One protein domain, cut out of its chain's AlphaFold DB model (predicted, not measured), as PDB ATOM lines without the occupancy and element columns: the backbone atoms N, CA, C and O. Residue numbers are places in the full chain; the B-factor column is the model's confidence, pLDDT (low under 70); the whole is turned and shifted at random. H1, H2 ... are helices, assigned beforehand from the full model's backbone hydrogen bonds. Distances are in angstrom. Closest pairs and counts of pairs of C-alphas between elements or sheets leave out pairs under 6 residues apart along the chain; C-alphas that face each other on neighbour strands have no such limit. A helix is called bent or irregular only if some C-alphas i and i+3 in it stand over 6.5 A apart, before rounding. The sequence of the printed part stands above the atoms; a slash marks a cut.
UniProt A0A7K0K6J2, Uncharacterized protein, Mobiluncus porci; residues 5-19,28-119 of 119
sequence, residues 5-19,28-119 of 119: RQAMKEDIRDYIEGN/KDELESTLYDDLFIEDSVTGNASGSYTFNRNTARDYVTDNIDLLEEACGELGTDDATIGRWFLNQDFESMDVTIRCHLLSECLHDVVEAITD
ATOM      1  N   ARG A   5     197.764 276.042 234.015       98.50
ATOM      2  CA  ARG A   5     198.832 275.435 233.206       98.50
ATOM      3  C   ARG A   5     198.597 273.956 232.927       98.50
ATOM      4  O   ARG A   5     198.899 273.490 231.839       98.50
ATOM      5  N   GLN A   6     198.089 273.209 233.908       98.56
ATOM      6  CA  GLN A   6     197.815 271.788 233.709       98.56
ATOM      7  C   GLN A   6     196.660 271.606 232.721       98.56
ATOM      8  O   GLN A   6     196.819 270.869 231.755       98.56
ATOM      9  N   ALA A   7     195.549 272.312 232.940       98.56
ATOM     10  CA  ALA A   7     194.377 272.225 232.077       98.56
ATOM     11  C   ALA A   7     194.697 272.650 230.636       98.56
ATOM     12  O   ALA A   7     194.405 271.918 229.705       98.56
ATOM     13  N   MET A   8     195.408 273.766 230.448       98.69
ATOM     14  CA  MET A   8     195.798 274.219 229.111       98.69
ATOM     15  C   MET A   8     196.727 273.239 228.398       98.69
ATOM     16  O   MET A   8     196.585 273.030 227.202       98.69
ATOM     17  N   LYS A   9     197.673 272.607 229.102       98.88
ATOM     18  CA  LYS A   9     198.528 271.580 228.489       98.88
ATOM     19  C   LYS A   9     197.739 270.335 228.085       98.88
ATOM     20  O   LYS A   9     198.131 269.670 227.134       98.88
ATOM     21  N   GLU A  10     196.682 269.989 228.817       98.75
ATOM     22  CA  GLU A  10     195.752 268.923 228.428       98.75
ATOM     23  C   GLU A  10     194.968 269.342 227.173       98.75
ATOM     24  O   GLU A  10     195.038 268.633 226.174       98.75
ATOM     25  N   ASP A  11     194.378 270.542 227.159       98.75
ATOM     26  CA  ASP A  11     193.639 271.085 226.007       98.75
ATOM     27  C   ASP A  11     194.512 271.158 224.727       98.75
ATOM     28  O   ASP A  11     194.082 270.780 223.636       98.75
ATOM     29  N   ILE A  12     195.773 271.596 224.848       98.81
ATOM     30  CA  ILE A  12     196.729 271.671 223.727       98.81
ATOM     31  C   ILE A  12     197.080 270.273 223.203       98.81
ATOM     32  O   ILE A  12     197.140 270.077 221.987       98.81
ATOM     33  N   ARG A  13     197.309 269.291 224.087       98.50
ATOM     34  CA  ARG A  13     197.573 267.903 223.665       98.50
ATOM     35  C   ARG A  13     196.381 267.327 222.919       98.50
ATOM     36  O   ARG A  13     196.574 266.782 221.838       98.50
ATOM     37  N   ASP A  14     195.177 267.505 223.456       98.50
ATOM     38  CA  ASP A  14     193.945 267.029 222.832       98.50
ATOM     39  C   ASP A  14     193.761 267.642 221.431       98.50
ATOM     40  O   ASP A  14     193.395 266.939 220.483       98.50
ATOM     41  N   TYR A  15     194.077 268.934 221.262       98.50
ATOM     42  CA  TYR A  15     194.064 269.576 219.947       98.50
ATOM     43  C   TYR A  15     195.088 268.954 218.991       98.50
ATOM     44  O   TYR A  15     194.737 268.615 217.860       98.50
ATOM     45  N   ILE A  16     196.341 268.792 219.425       97.62
ATOM     46  CA  ILE A  16     197.414 268.231 218.593       97.62
ATOM     47  C   ILE A  16     197.068 266.802 218.161       97.62
ATOM     48  O   ILE A  16     197.094 266.507 216.968       97.62
ATOM     49  N   GLU A  17     196.674 265.938 219.100       96.56
ATOM     50  CA  GLU A  17     196.312 264.540 218.829       96.56
ATOM     51  C   GLU A  17     195.140 264.411 217.842       96.56
ATOM     52  O   GLU A  17     195.075 263.449 217.071       96.56
ATOM     53  N   GLY A  18     194.208 265.368 217.858       96.25
ATOM     54  CA  GLY A  18     193.037 265.372 216.986       96.25
ATOM     55  C   GLY A  18     193.248 266.009 215.610       96.25
ATOM     56  O   GLY A  18     192.510 265.670 214.682       96.25
ATOM     57  N   ASN A  19     194.205 266.934 215.468       96.44
ATOM     58  CA  ASN A  19     194.245 267.857 214.325       96.44
ATOM     59  C   ASN A  19     195.607 267.983 213.631       96.44
ATOM     60  O   ASN A  19     195.660 268.529 212.528       96.44
ATOM     61  N   LYS A  28     210.460 271.857 214.758       92.81
ATOM     62  CA  LYS A  28     209.837 272.177 216.040       92.81
ATOM     63  C   LYS A  28     209.452 273.652 216.146       92.81
ATOM     64  O   LYS A  28     208.375 273.953 216.654       92.81
ATOM     65  N   ASP A  29     210.299 274.550 215.647       94.12
ATOM     66  CA  ASP A  29     210.066 275.992 215.722       94.12
ATOM     67  C   ASP A  29     208.920 276.395 214.772       94.12
ATOM     68  O   ASP A  29     208.064 277.209 215.128       94.12
ATOM     69  N   GLU A  30     208.857 275.793 213.578       94.75
ATOM     70  CA  GLU A  30     207.751 275.982 212.627       94.75
ATOM     71  C   GLU A  30     206.426 275.424 213.169       94.75
ATOM     72  O   GLU A  30     205.380 276.074 213.046       94.75
ATOM     73  N   LEU A  31     206.468 274.249 213.808       95.56
ATOM     74  CA  LEU A  31     205.313 273.644 214.466       95.56
ATOM     75  C   LEU A  31     204.788 274.534 215.599       95.56
ATOM     76  O   LEU A  31     203.593 274.820 215.635       95.56
ATOM     77  N   GLU A  32     205.667 274.992 216.496       96.88
ATOM     78  CA  GLU A  32     205.294 275.845 217.629       96.88
ATOM     79  C   GLU A  32     204.695 277.173 217.146       96.88
ATOM     80  O   GLU A  32     203.638 277.581 217.626       96.88
ATOM     81  N   SER A  33     205.296 277.816 216.138       97.31
ATOM     82  CA  SER A  33     204.762 279.061 215.571       97.31
ATOM     83  C   SER A  33     203.389 278.871 214.923       97.31
ATOM     84  O   SER A  33     202.520 279.722 215.092       97.31
ATOM     85  N   THR A  34     203.189 277.782 214.175       96.81
ATOM     86  CA  THR A  34     201.906 277.502 213.507       96.81
ATOM     87  C   THR A  34     200.821 277.192 214.532       96.81
ATOM     88  O   THR A  34     199.728 277.753 214.479       96.81
ATOM     89  N   LEU A  35     201.141 276.343 215.511       98.31
ATOM     90  CA  LEU A  35     200.218 276.005 216.585       98.31
ATOM     91  C   LEU A  35     199.869 277.219 217.436       98.31
ATOM     92  O   LEU A  35     198.725 277.338 217.855       98.31
ATOM     93  N   TYR A  36     200.809 278.128 217.687       98.62
ATOM     94  CA  TYR A  36     200.509 279.337 218.444       98.62
ATOM     95  C   TYR A  36     199.388 280.144 217.778       98.62
ATOM     96  O   TYR A  36     198.417 280.493 218.448       98.62
ATOM     97  N   ASP A  37     199.487 280.392 216.469       98.06
ATOM     98  CA  ASP A  37     198.485 281.166 215.728       98.06
ATOM     99  C   ASP A  37     197.108 280.479 215.726       98.06
ATOM    100  O   ASP A  37     196.089 281.141 215.950       98.06
ATOM    101  N   ASP A  38     197.073 279.158 215.534       98.25
ATOM    102  CA  ASP A  38     195.834 278.373 215.541       98.25
ATOM    103  C   ASP A  38     195.189 278.344 216.940       98.25
ATOM    104  O   ASP A  38     194.009 278.663 217.115       98.25
ATOM    105  N   LEU A  39     195.974 278.013 217.967       98.75
ATOM    106  CA  LEU A  39     195.497 277.838 219.341       98.75
ATOM    107  C   LEU A  39     195.126 279.171 220.001       98.75
ATOM    108  O   LEU A  39     194.262 279.209 220.884       98.75
ATOM    109  N   PHE A  40     195.721 280.282 219.554       98.56
ATOM    110  CA  PHE A  40     195.383 281.620 220.038       98.56
ATOM    111  C   PHE A  40     193.931 282.005 219.750       98.56
ATOM    112  O   PHE A  40     193.400 282.871 220.440       98.56
ATOM    113  N   ILE A  41     193.279 281.386 218.762       98.06
ATOM    114  CA  ILE A  41     191.853 281.585 218.466       98.06
ATOM    115  C   ILE A  41     191.010 280.320 218.685       98.06
ATOM    116  O   ILE A  41     189.804 280.349 218.457       98.06
ATOM    117  N   GLU A  42     191.610 279.225 219.146       98.38
ATOM    118  CA  GLU A  42     190.890 277.990 219.435       98.38
ATOM    119  C   GLU A  42     190.139 278.109 220.769       98.38
ATOM    120  O   GLU A  42     190.731 278.213 221.852       98.38
ATOM    121  N   ASP A  43     188.807 278.094 220.698       97.88
ATOM    122  CA  ASP A  43     187.954 278.287 221.869       97.88
ATOM    123  C   ASP A  43     188.153 277.188 222.919       97.88
ATOM    124  O   ASP A  43     188.073 277.463 224.117       97.88
ATOM    125  N   SER A  44     188.468 275.966 222.479       97.81
ATOM    126  CA  SER A  44     188.755 274.840 223.373       97.81
ATOM    127  C   SER A  44     190.085 274.951 224.124       97.81
ATOM    128  O   SER A  44     190.330 274.135 225.002       97.81
ATOM    129  N   VAL A  45     190.912 275.966 223.846       98.62
ATOM    130  CA  VAL A  45     192.201 276.193 224.521       98.62
ATOM    131  C   VAL A  45     192.214 277.549 225.219       98.62
ATOM    132  O   VAL A  45     192.415 277.641 226.437       98.62
ATOM    133  N   THR A  46     191.957 278.617 224.461       98.50
ATOM    134  CA  THR A  46     192.030 279.996 224.964       98.50
ATOM    135  C   THR A  46     190.667 280.642 225.158       98.50
ATOM    136  O   THR A  46     190.522 281.470 226.054       98.50
ATOM    137  N   GLY A  47     189.663 280.279 224.354       98.31
ATOM    138  CA  GLY A  47     188.364 280.963 224.344       98.31
ATOM    139  C   GLY A  47     188.391 282.330 223.652       98.31
ATOM    140  O   GLY A  47     187.426 283.082 223.751       98.31
ATOM    141  N   ASN A  48     189.496 282.707 223.010       98.06
ATOM    142  CA  ASN A  48     189.728 284.077 222.553       98.06
ATOM    143  C   ASN A  48     188.887 284.472 221.329       98.06
ATOM    144  O   ASN A  48     188.509 285.635 221.198       98.06
ATOM    145  N   ALA A  49     188.543 283.524 220.449       97.56
ATOM    146  CA  ALA A  49     187.690 283.819 219.298       97.56
ATOM    147  C   ALA A  49     186.260 284.182 219.718       97.56
ATOM    148  O   ALA A  49     185.670 285.124 219.180       97.56
ATOM    149  N   SER A  50     185.700 283.447 220.679       96.81
ATOM    150  CA  SER A  50     184.346 283.680 221.194       96.81
ATOM    151  C   SER A  50     184.283 284.655 222.372       96.81
ATOM    152  O   SER A  50     183.208 285.187 222.666       96.81
ATOM    153  N   GLY A  51     185.409 284.891 223.049       96.50
ATOM    154  CA  GLY A  51     185.484 285.603 224.324       96.50
ATOM    155  C   GLY A  51     185.119 284.738 225.536       96.50
ATOM    156  O   GLY A  51     184.828 285.282 226.600       96.50
ATOM    157  N   SER A  52     185.085 283.408 225.396       97.44
ATOM    158  CA  SER A  52     184.757 282.499 226.490       97.44
ATOM    159  C   SER A  52     185.248 281.064 226.258       97.44
ATOM    160  O   SER A  52     184.699 280.344 225.432       97.44
ATOM    161  N   TYR A  53     186.139 280.581 227.127       98.44
ATOM    162  CA  TYR A  53     186.495 279.157 227.203       98.44
ATOM    163  C   TYR A  53     185.416 278.312 227.912       98.44
ATOM    164  O   TYR A  53     185.012 277.251 227.446       98.44
ATOM    165  N   THR A  54     184.916 278.772 229.066       97.31
ATOM    166  CA  THR A  54     184.023 277.951 229.916       97.31
ATOM    167  C   THR A  54     182.563 277.920 229.457       97.31
ATOM    168  O   THR A  54     181.798 277.062 229.905       97.31
ATOM    169  N   PHE A  55     182.146 278.905 228.653       95.94
ATOM    170  CA  PHE A  55     180.744 279.225 228.343       95.94
ATOM    171  C   PHE A  55     179.867 279.343 229.604       95.94
ATOM    172  O   PHE A  55     178.658 279.081 229.584       95.94
ATOM    173  N   ASN A  56     180.489 279.693 230.736       97.50
ATOM    174  CA  ASN A  56     179.858 279.796 232.038       97.50
ATOM    175  C   ASN A  56     180.610 280.767 232.959       97.50
ATOM    176  O   ASN A  56     181.565 280.405 233.648       97.50
ATOM    177  N   ARG A  57     180.069 281.980 233.096       95.88
ATOM    178  CA  ARG A  57     180.599 283.019 233.999       95.88
ATOM    179  C   ARG A  57     180.852 282.582 235.441       95.88
ATOM    180  O   ARG A  57     181.778 283.100 236.052       95.88
ATOM    181  N   ASN A  58     180.046 281.684 236.015       97.81
ATOM    182  CA  ASN A  58     180.277 281.240 237.395       97.81
ATOM    183  C   ASN A  58     181.504 280.330 237.482       97.81
ATOM    184  O   ASN A  58     182.294 280.480 238.405       97.81
ATOM    185  N   THR A  59     181.676 279.433 236.510       98.31
ATOM    186  CA  THR A  59     182.867 278.584 236.413       98.31
ATOM    187  C   THR A  59     184.117 279.432 236.186       98.31
ATOM    188  O   THR A  59     185.078 279.300 236.936       98.31
ATOM    189  N   ALA A  60     184.077 280.360 235.221       98.38
ATOM    190  CA  ALA A  60     185.184 281.283 234.965       98.38
ATOM    191  C   ALA A  60     185.533 282.117 236.205       98.38
ATOM    192  O   ALA A  60     186.703 282.273 236.538       98.38
ATOM    193  N   ARG A  61     184.522 282.603 236.944       98.25
ATOM    194  CA  ARG A  61     184.743 283.314 238.207       98.25
ATOM    195  C   ARG A  61     185.528 282.461 239.184       98.25
ATOM    196  O   ARG A  61     186.515 282.949 239.715       98.25
ATOM    197  N   ASP A  62     185.090 281.231 239.434       97.94
ATOM    198  CA  ASP A  62     185.736 280.369 240.421       97.94
ATOM    199  C   ASP A  62     187.203 280.090 240.020       97.94
ATOM    200  O   ASP A  62     188.085 280.143 240.876       97.94
ATOM    201  N   TYR A  63     187.489 279.918 238.720       98.31
ATOM    202  CA  TYR A  63     188.856 279.758 238.201       98.31
ATOM    203  C   TYR A  63     189.716 281.007 238.422       98.31
ATOM    204  O   TYR A  63     190.819 280.905 238.964       98.31
ATOM    205  N   VAL A  64     189.198 282.181 238.059       98.44
ATOM    206  CA  VAL A  64     189.901 283.465 238.172       98.44
ATOM    207  C   VAL A  64     190.116 283.853 239.633       98.44
ATOM    208  O   VAL A  64     191.202 284.282 240.005       98.44
ATOM    209  N   THR A  65     189.112 283.691 240.499       97.12
ATOM    210  CA  THR A  65     189.226 284.094 241.912       97.12
ATOM    211  C   THR A  65     190.204 283.233 242.706       97.12
ATOM    212  O   THR A  65     190.780 283.723 243.675       97.12
ATOM    213  N   ASP A  66     190.417 281.985 242.283       96.12
ATOM    214  CA  ASP A  66     191.454 281.107 242.832       96.12
ATOM    215  C   ASP A  66     192.874 281.513 242.371       96.12
ATOM    216  O   ASP A  66     193.842 281.035 242.957       96.12
ATOM    217  N   ASN A  67     193.002 282.374 241.348       98.00
ATOM    218  CA  ASN A  67     194.253 282.710 240.650       98.00
ATOM    219  C   ASN A  67     194.355 284.222 240.312       98.00
ATOM    220  O   ASN A  67     194.726 284.603 239.200       98.00
ATOM    221  N   ILE A  68     193.967 285.112 241.237       97.31
ATOM    222  CA  ILE A  68     193.957 286.575 240.998       97.31
ATOM    223  C   ILE A  68     195.364 287.131 240.734       97.31
ATOM    224  O   ILE A  68     195.513 288.070 239.958       97.31
ATOM    225  N   ASP A  69     196.382 286.560 241.367       97.94
ATOM    226  CA  ASP A  69     197.792 286.889 241.146       97.94
ATOM    227  C   ASP A  69     198.218 286.633 239.697       97.94
ATOM    228  O   ASP A  69     198.881 287.465 239.082       97.94
ATOM    229  N   LEU A  70     197.760 285.525 239.117       98.31
ATOM    230  CA  LEU A  70     198.009 285.212 237.715       98.31
ATOM    231  C   LEU A  70     197.241 286.142 236.762       98.31
ATOM    232  O   LEU A  70     197.751 286.488 235.699       98.31
ATOM    233  N   LEU A  71     196.030 286.580 237.134       98.38
ATOM    234  CA  LEU A  71     195.317 287.618 236.379       98.38
ATOM    235  C   LEU A  71     196.091 288.943 236.394       98.38
ATOM    236  O   LEU A  71     196.187 289.599 235.362       98.38
ATOM    237  N   GLU A  72     196.623 289.339 237.553       98.06
ATOM    238  CA  GLU A  72     197.437 290.551 237.696       98.06
ATOM    239  C   GLU A  72     198.683 290.488 236.802       98.06
ATOM    240  O   GLU A  72     198.950 291.441 236.069       98.06
ATOM    241  N   GLU A  73     199.391 289.355 236.805       98.38
ATOM    242  CA  GLU A  73     200.533 289.094 235.921       98.38
ATOM    243  C   GLU A  73     200.139 289.229 234.443       98.38
ATOM    244  O   GLU A  73     200.706 290.058 233.726       98.38
ATOM    245  N   ALA A  74     199.107 288.496 234.013       98.38
ATOM    246  CA  ALA A  74     198.627 288.502 232.633       98.38
ATOM    247  C   ALA A  74     198.224 289.908 232.166       98.38
ATOM    248  O   ALA A  74     198.611 290.360 231.088       98.38
ATOM    249  N   CYS A  75     197.464 290.642 232.984       98.31
ATOM    250  CA  CYS A  75     197.068 292.009 232.665       98.31
ATOM    251  C   CYS A  75     198.271 292.957 232.579       98.31
ATOM    252  O   CYS A  75     198.295 293.816 231.694       98.31
ATOM    253  N   GLY A  76     199.261 292.800 233.462       98.12
ATOM    254  CA  GLY A  76     200.484 293.597 233.463       98.12
ATOM    255  C   GLY A  76     201.321 293.402 232.198       98.12
ATOM    256  O   GLY A  76     201.758 294.385 231.598       98.12
ATOM    257  N   GLU A  77     201.497 292.157 231.758       97.44
ATOM    258  CA  GLU A  77     202.270 291.836 230.551       97.44
ATOM    259  C   GLU A  77     201.540 292.220 229.258       97.44
ATOM    260  O   GLU A  77     202.152 292.764 228.336       97.44
ATOM    261  N   LEU A  78     200.220 292.028 229.212       95.50
ATOM    262  CA  LEU A  78     199.388 292.377 228.054       95.50
ATOM    263  C   LEU A  78     199.033 293.872 227.980       95.50
ATOM    264  O   LEU A  78     198.412 294.315 227.012       95.50
ATOM    265  N   GLY A  79     199.405 294.665 228.989       96.38
ATOM    266  CA  GLY A  79     199.112 296.098 229.038       96.38
ATOM    267  C   GLY A  79     197.624 296.416 229.219       96.38
ATOM    268  O   GLY A  79     197.150 297.445 228.734       96.38
ATOM    269  N   THR A  80     196.882 295.538 229.900       96.38
ATOM    270  CA  THR A  80     195.476 295.774 230.249       96.38
ATOM    271  C   THR A  80     195.400 296.808 231.368       96.38
ATOM    272  O   THR A  80     195.971 296.618 232.439       96.38
ATOM    273  N   ASP A  81     194.692 297.911 231.138       96.25
ATOM    274  CA  ASP A  81     194.596 298.993 232.115       96.25
ATOM    275  C   ASP A  81     193.601 298.697 233.257       96.25
ATOM    276  O   ASP A  81     192.597 297.999 233.082       96.25
ATOM    277  N   ASP A  82     193.834 299.313 234.421       96.12
ATOM    278  CA  ASP A  82     192.996 299.162 235.620       96.12
ATOM    279  C   ASP A  82     191.513 299.486 235.383       96.12
ATOM    280  O   ASP A  82     190.635 298.907 236.029       96.12
ATOM    281  N   ALA A  83     191.200 300.427 234.480       97.88
ATOM    282  CA  ALA A  83     189.812 300.761 234.193       97.88
ATOM    283  C   ALA A  83     189.137 299.610 233.439       97.88
ATOM    284  O   ALA A  83     188.007 299.262 233.781       97.88
ATOM    285  N   THR A  84     189.823 298.977 232.487       97.06
ATOM    286  CA  THR A  84     189.355 297.765 231.796       97.06
ATOM    287  C   THR A  84     189.131 296.611 232.778       97.06
ATOM    288  O   THR A  84     188.026 296.061 232.817       97.06
ATOM    289  N   ILE A  85     190.091 296.330 233.665       96.75
ATOM    290  CA  ILE A  85     189.955 295.294 234.710       96.75
ATOM    291  C   ILE A  85     188.752 295.597 235.618       96.75
ATOM    292  O   ILE A  85     187.901 294.738 235.874       96.75
ATOM    293  N   GLY A  86     188.621 296.852 236.058       97.81
ATOM    294  CA  GLY A  86     187.493 297.309 236.866       97.81
ATOM    295  C   GLY A  86     186.149 297.172 236.144       97.81
ATOM    296  O   GLY A  86     185.145 296.819 236.766       97.81
ATOM    297  N   ARG A  87     186.104 297.402 234.825       98.38
ATOM    298  CA  ARG A  87     184.898 297.196 234.008       98.38
ATOM    299  C   ARG A  87     184.521 295.725 233.921       98.38
ATOM    300  O   ARG A  87     183.335 295.433 234.092       98.38
ATOM    301  N   TRP A  88     185.476 294.818 233.721       97.81
ATOM    302  CA  TRP A  88     185.196 293.383 233.752       97.81
ATOM    303  C   TRP A  88     184.633 292.961 235.108       97.81
ATOM    304  O   TRP A  88     183.576 292.333 235.168       97.81
ATOM    305  N   PHE A  89     185.257 293.395 236.207       97.38
ATOM    306  CA  PHE A  89     184.804 293.059 237.557       97.38
ATOM    307  C   PHE A  89     183.373 293.548 237.831       97.38
ATOM    308  O   PHE A  89     182.519 292.780 238.274       97.38
ATOM    309  N   LEU A  90     183.079 294.815 237.515       98.31
ATOM    310  CA  LEU A  90     181.751 295.406 237.721       98.31
ATOM    311  C   LEU A  90     180.662 294.735 236.870       98.31
ATOM    312  O   LEU A  90     179.516 294.641 237.311       98.31
ATOM    313  N   ASN A  91     181.014 294.263 235.674       98.00
ATOM    314  CA  ASN A  91     180.101 293.550 234.783       98.00
ATOM    315  C   ASN A  91     180.017 292.041 235.075       98.00
ATOM    316  O   ASN A  91     179.217 291.358 234.439       98.00
ATOM    317  N   GLN A  92     180.806 291.526 236.027       97.19
ATOM    318  CA  GLN A  92     180.994 290.088 236.267       97.19
ATOM    319  C   GLN A  92     181.447 289.331 235.009       97.19
ATOM    320  O   GLN A  92     181.044 288.193 234.764       97.19
ATOM    321  N   ASP A  93     182.283 289.979 234.204       97.81
ATOM    322  CA  ASP A  93     182.843 289.458 232.962       97.81
ATOM    323  C   ASP A  93     184.091 288.611 233.248       97.81
ATOM    324  O   ASP A  93     185.213 288.922 232.851       97.81
ATOM    325  N   PHE A  94     183.890 287.552 234.031       98.31
ATOM    326  CA  PHE A  94     184.962 286.635 234.410       98.31
ATOM    327  C   PHE A  94     185.427 285.766 233.238       98.31
ATOM    328  O   PHE A  94     186.534 285.248 233.287       98.31
ATOM    329  N   GLU A  95     184.619 285.635 232.183       98.56
ATOM    330  CA  GLU A  95     185.014 284.955 230.945       98.56
ATOM    331  C   GLU A  95     186.140 285.727 230.247       98.56
ATOM    332  O   GLU A  95     187.159 285.127 229.927       98.56
ATOM    333  N   SER A  96     186.040 287.059 230.136       98.06
ATOM    334  CA  SER A  96     187.137 287.872 229.590       98.06
ATOM    335  C   SER A  96     188.417 287.779 230.429       98.06
ATOM    336  O   SER A  96     189.517 287.721 229.881       98.06
ATOM    337  N   MET A  97     188.292 287.728 231.759       98.62
ATOM    338  CA  MET A  97     189.444 287.556 232.655       98.62
ATOM    339  C   MET A  97     190.096 286.172 232.497       98.62
ATOM    340  O   MET A  97     191.319 286.075 232.430       98.62
ATOM    341  N   ASP A  98     189.291 285.110 232.400       98.75
ATOM    342  CA  ASP A  98     189.751 283.734 232.170       98.75
ATOM    343  C   ASP A  98     190.481 283.603 230.825       98.75
ATOM    344  O   ASP A  98     191.597 283.088 230.774       98.75
ATOM    345  N   VAL A  99     189.895 284.147 229.753       98.62
ATOM    346  CA  VAL A  99     190.519 284.216 228.422       98.62
ATOM    347  C   VAL A  99     191.842 284.979 228.475       98.62
ATOM    348  O   VAL A  99     192.832 284.523 227.910       98.62
ATOM    349  N   THR A 100     191.901 286.101 229.200       98.62
ATOM    350  CA  THR A 100     193.134 286.897 229.351       98.62
ATOM    351  C   THR A 100     194.267 286.071 229.965       98.62
ATOM    352  O   THR A 100     195.375 286.065 229.429       98.62
ATOM    353  N   ILE A 101     193.987 285.322 231.038       98.81
ATOM    354  CA  ILE A 101     194.968 284.413 231.648       98.81
ATOM    355  C   ILE A 101     195.419 283.349 230.641       98.81
ATOM    356  O   ILE A 101     196.609 283.079 230.516       98.81
ATOM    357  N   ARG A 102     194.486 282.738 229.907       98.75
ATOM    358  CA  ARG A 102     194.819 281.675 228.948       98.75
ATOM    359  C   ARG A 102     195.687 282.180 227.804       98.75
ATOM    360  O   ARG A 102     196.672 281.536 227.465       98.75
ATOM    361  N   CYS A 103     195.370 283.343 227.244       98.44
ATOM    362  CA  CYS A 103     196.188 283.966 226.207       98.44
ATOM    363  C   CYS A 103     197.609 284.267 226.705       98.44
ATOM    364  O   CYS A 103     198.563 284.018 225.976       98.44
ATOM    365  N   HIS A 104     197.749 284.743 227.948       98.62
ATOM    366  CA  HIS A 104     199.051 284.963 228.592       98.62
ATOM    367  C   HIS A 104     199.872 283.668 228.698       98.62
ATOM    368  O   HIS A 104     201.047 283.629 228.350       98.62
ATOM    369  N   LEU A 105     199.236 282.569 229.104       98.81
ATOM    370  CA  LEU A 105     199.921 281.296 229.324       98.81
ATOM    371  C   LEU A 105     200.189 280.463 228.063       98.81
ATOM    372  O   LEU A 105     200.919 279.470 228.154       98.81
ATOM    373  N   LEU A 106     199.583 280.805 226.921       98.75
ATOM    374  CA  LEU A 106     199.589 279.958 225.726       98.75
ATOM    375  C   LEU A 106     201.007 279.621 225.261       98.75
ATOM    376  O   LEU A 106     201.297 278.447 225.062       98.75
ATOM    377  N   SER A 107     201.887 280.619 225.131       98.25
ATOM    378  CA  SER A 107     203.250 280.397 224.625       98.25
ATOM    379  C   SER A 107     204.025 279.403 225.498       98.25
ATOM    380  O   SER A 107     204.566 278.434 224.982       98.25
ATOM    381  N   GLU A 108     204.011 279.582 226.821       98.50
ATOM    382  CA  GLU A 108     204.721 278.688 227.742       98.50
ATOM    383  C   GLU A 108     204.119 277.277 227.756       98.50
ATOM    384  O   GLU A 108     204.840 276.282 227.726       98.50
ATOM    385  N   CYS A 109     202.786 277.166 227.797       98.81
ATOM    386  CA  CYS A 109     202.133 275.859 227.822       98.81
ATOM    387  C   CYS A 109     202.330 275.097 226.510       98.81
ATOM    388  O   CYS A 109     202.509 273.880 226.549       98.81
ATOM    389  N   LEU A 110     202.306 275.801 225.377       98.75
ATOM    390  CA  LEU A 110     202.554 275.226 224.063       98.75
ATOM    391  C   LEU A 110     203.993 274.732 223.947       98.75
ATOM    392  O   LEU A 110     204.187 273.573 223.594       98.75
ATOM    393  N   HIS A 111     204.969 275.565 224.313       98.38
ATOM    394  CA  HIS A 111     206.382 275.195 224.313       98.38
ATOM    395  C   HIS A 111     206.625 273.898 225.099       98.38
ATOM    396  O   HIS A 111     207.192 272.939 224.577       98.38
ATOM    397  N   ASP A 112     206.098 273.823 226.326       98.44
ATOM    398  CA  ASP A 112     206.231 272.644 227.185       98.44
ATOM    399  C   ASP A 112     205.577 271.380 226.594       98.44
ATOM    400  O   ASP A 112     206.041 270.266 226.848       98.44
ATOM    401  N   VAL A 113     204.467 271.517 225.859       98.25
ATOM    402  CA  VAL A 113     203.802 270.377 225.206       98.25
ATOM    403  C   VAL A 113     204.572 269.939 223.970       98.25
ATOM    404  O   VAL A 113     204.793 268.741 223.817       98.25
ATOM    405  N   VAL A 114     204.986 270.884 223.124       96.44
ATOM    406  CA  VAL A 114     205.753 270.609 221.905       96.44
ATOM    407  C   VAL A 114     207.075 269.932 222.258       96.44
ATOM    408  O   VAL A 114     207.357 268.874 221.710       96.44
ATOM    409  N   GLU A 115     207.827 270.449 223.237       95.31
ATOM    410  CA  GLU A 115     209.039 269.795 223.757       95.31
ATOM    411  C   GLU A 115     208.770 268.334 224.138       95.31
ATOM    412  O   GLU A 115     209.445 267.427 223.665       95.31
ATOM    413  N   ALA A 116     207.722 268.088 224.929       94.31
ATOM    414  CA  ALA A 116     207.428 266.762 225.462       94.31
ATOM    415  C   ALA A 116     206.998 265.719 224.414       94.31
ATOM    416  O   ALA A 116     207.041 264.528 224.721       94.31
ATOM    417  N   ILE A 117     206.522 266.137 223.237       91.50
ATOM    418  CA  ILE A 117     206.071 265.222 222.171       91.50
ATOM    419  C   ILE A 117     207.087 265.073 221.034       91.50
ATOM    420  O   ILE A 117     206.969 264.128 220.257       91.50
ATOM    421  N   THR A 118     208.047 265.995 220.917       85.00
ATOM    422  CA  THR A 118     209.114 265.936 219.905       85.00
ATOM    423  C   THR A 118     210.441 265.380 220.433       85.00
ATOM    424  O   THR A 118     211.319 265.091 219.622       85.00
ATOM    425  N   ASP A 119     210.586 265.230 221.756       78.19
ATOM    426  CA  ASP A 119     211.720 264.563 222.428       78.19
ATOM    427  C   ASP A 119     211.581 263.028 222.493       78.19
ATOM    428  O   ASP A 119     212.608 262.327 222.303       78.19
TER     429      ASP A 119
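This is residues 5 to 19 and 28 to 119 of the 119 residues of an uncharacterized protein of Mobiluncus porci (UniProt A0A7K0K6J2). What shape does the domain have? The bent helix H6 is the spine of an elongated body, with H1 and H2 packed crosswise on its arm H6b, H3 and H4 crosswise on its arm H6a, and H5 at the end away from H6b. What is it built of? The printed part has 107 residues with six named helices, H1 to H6 in chain order, and no named strand: all helix. It is compact, with a radius of gyration of the C-alphas of 14.0 A and spans of 44 by 25 by 22 A.

Where are the first five helices? H1, residues 5 to 19, begins at C-alpha 5 (198.832, 275.435, 233.206) and is 20.9 A long; H2 is residues 28 to 39, 15.8 A. H3 is residues 57 to 65, H4 residues 68 to 78, 15.2 A, and H5 residues 82 to 91. Where does H6 bend? H6, residues 94 to 118, was assigned as one helix by its hydrogen bonds, but C-alphas 104 and 107 are 7.4 A apart. Its arms are H6a, residues 94 to 104, 15.3 A, and H6b, residues 107 to 118, 16.3 A, ending at C-alpha 118 (209.114, 265.936, 219.905).

What touches the hub, H6? H6b touches H1 at a steep tilt of 54 degrees, closest C-alphas Lys 9 and Cys 109, 5.6 A, and H2 at 49 degrees, Glu 32 and Val 114, 6.8 A. H6a touches H3, Arg 61 and Phe 94, 5.0 A, and H4, Ala 74 and His 104, 5.4 A; H5 only just touches it, only at the corner, with 3 pairs of C-alphas within 8 A. Are the backbones helical? In H1 to H5, H6a and H6b every O i to N i+4 pair is within hydrogen-bond range.

Where is the cut? Residues 20 to 27 are not printed; C-alphas 19 and 28 are 16.3 A apart. Which link is long? H2 to H3, with 17 residues. Is confidence low anywhere? No printed residue is under 70.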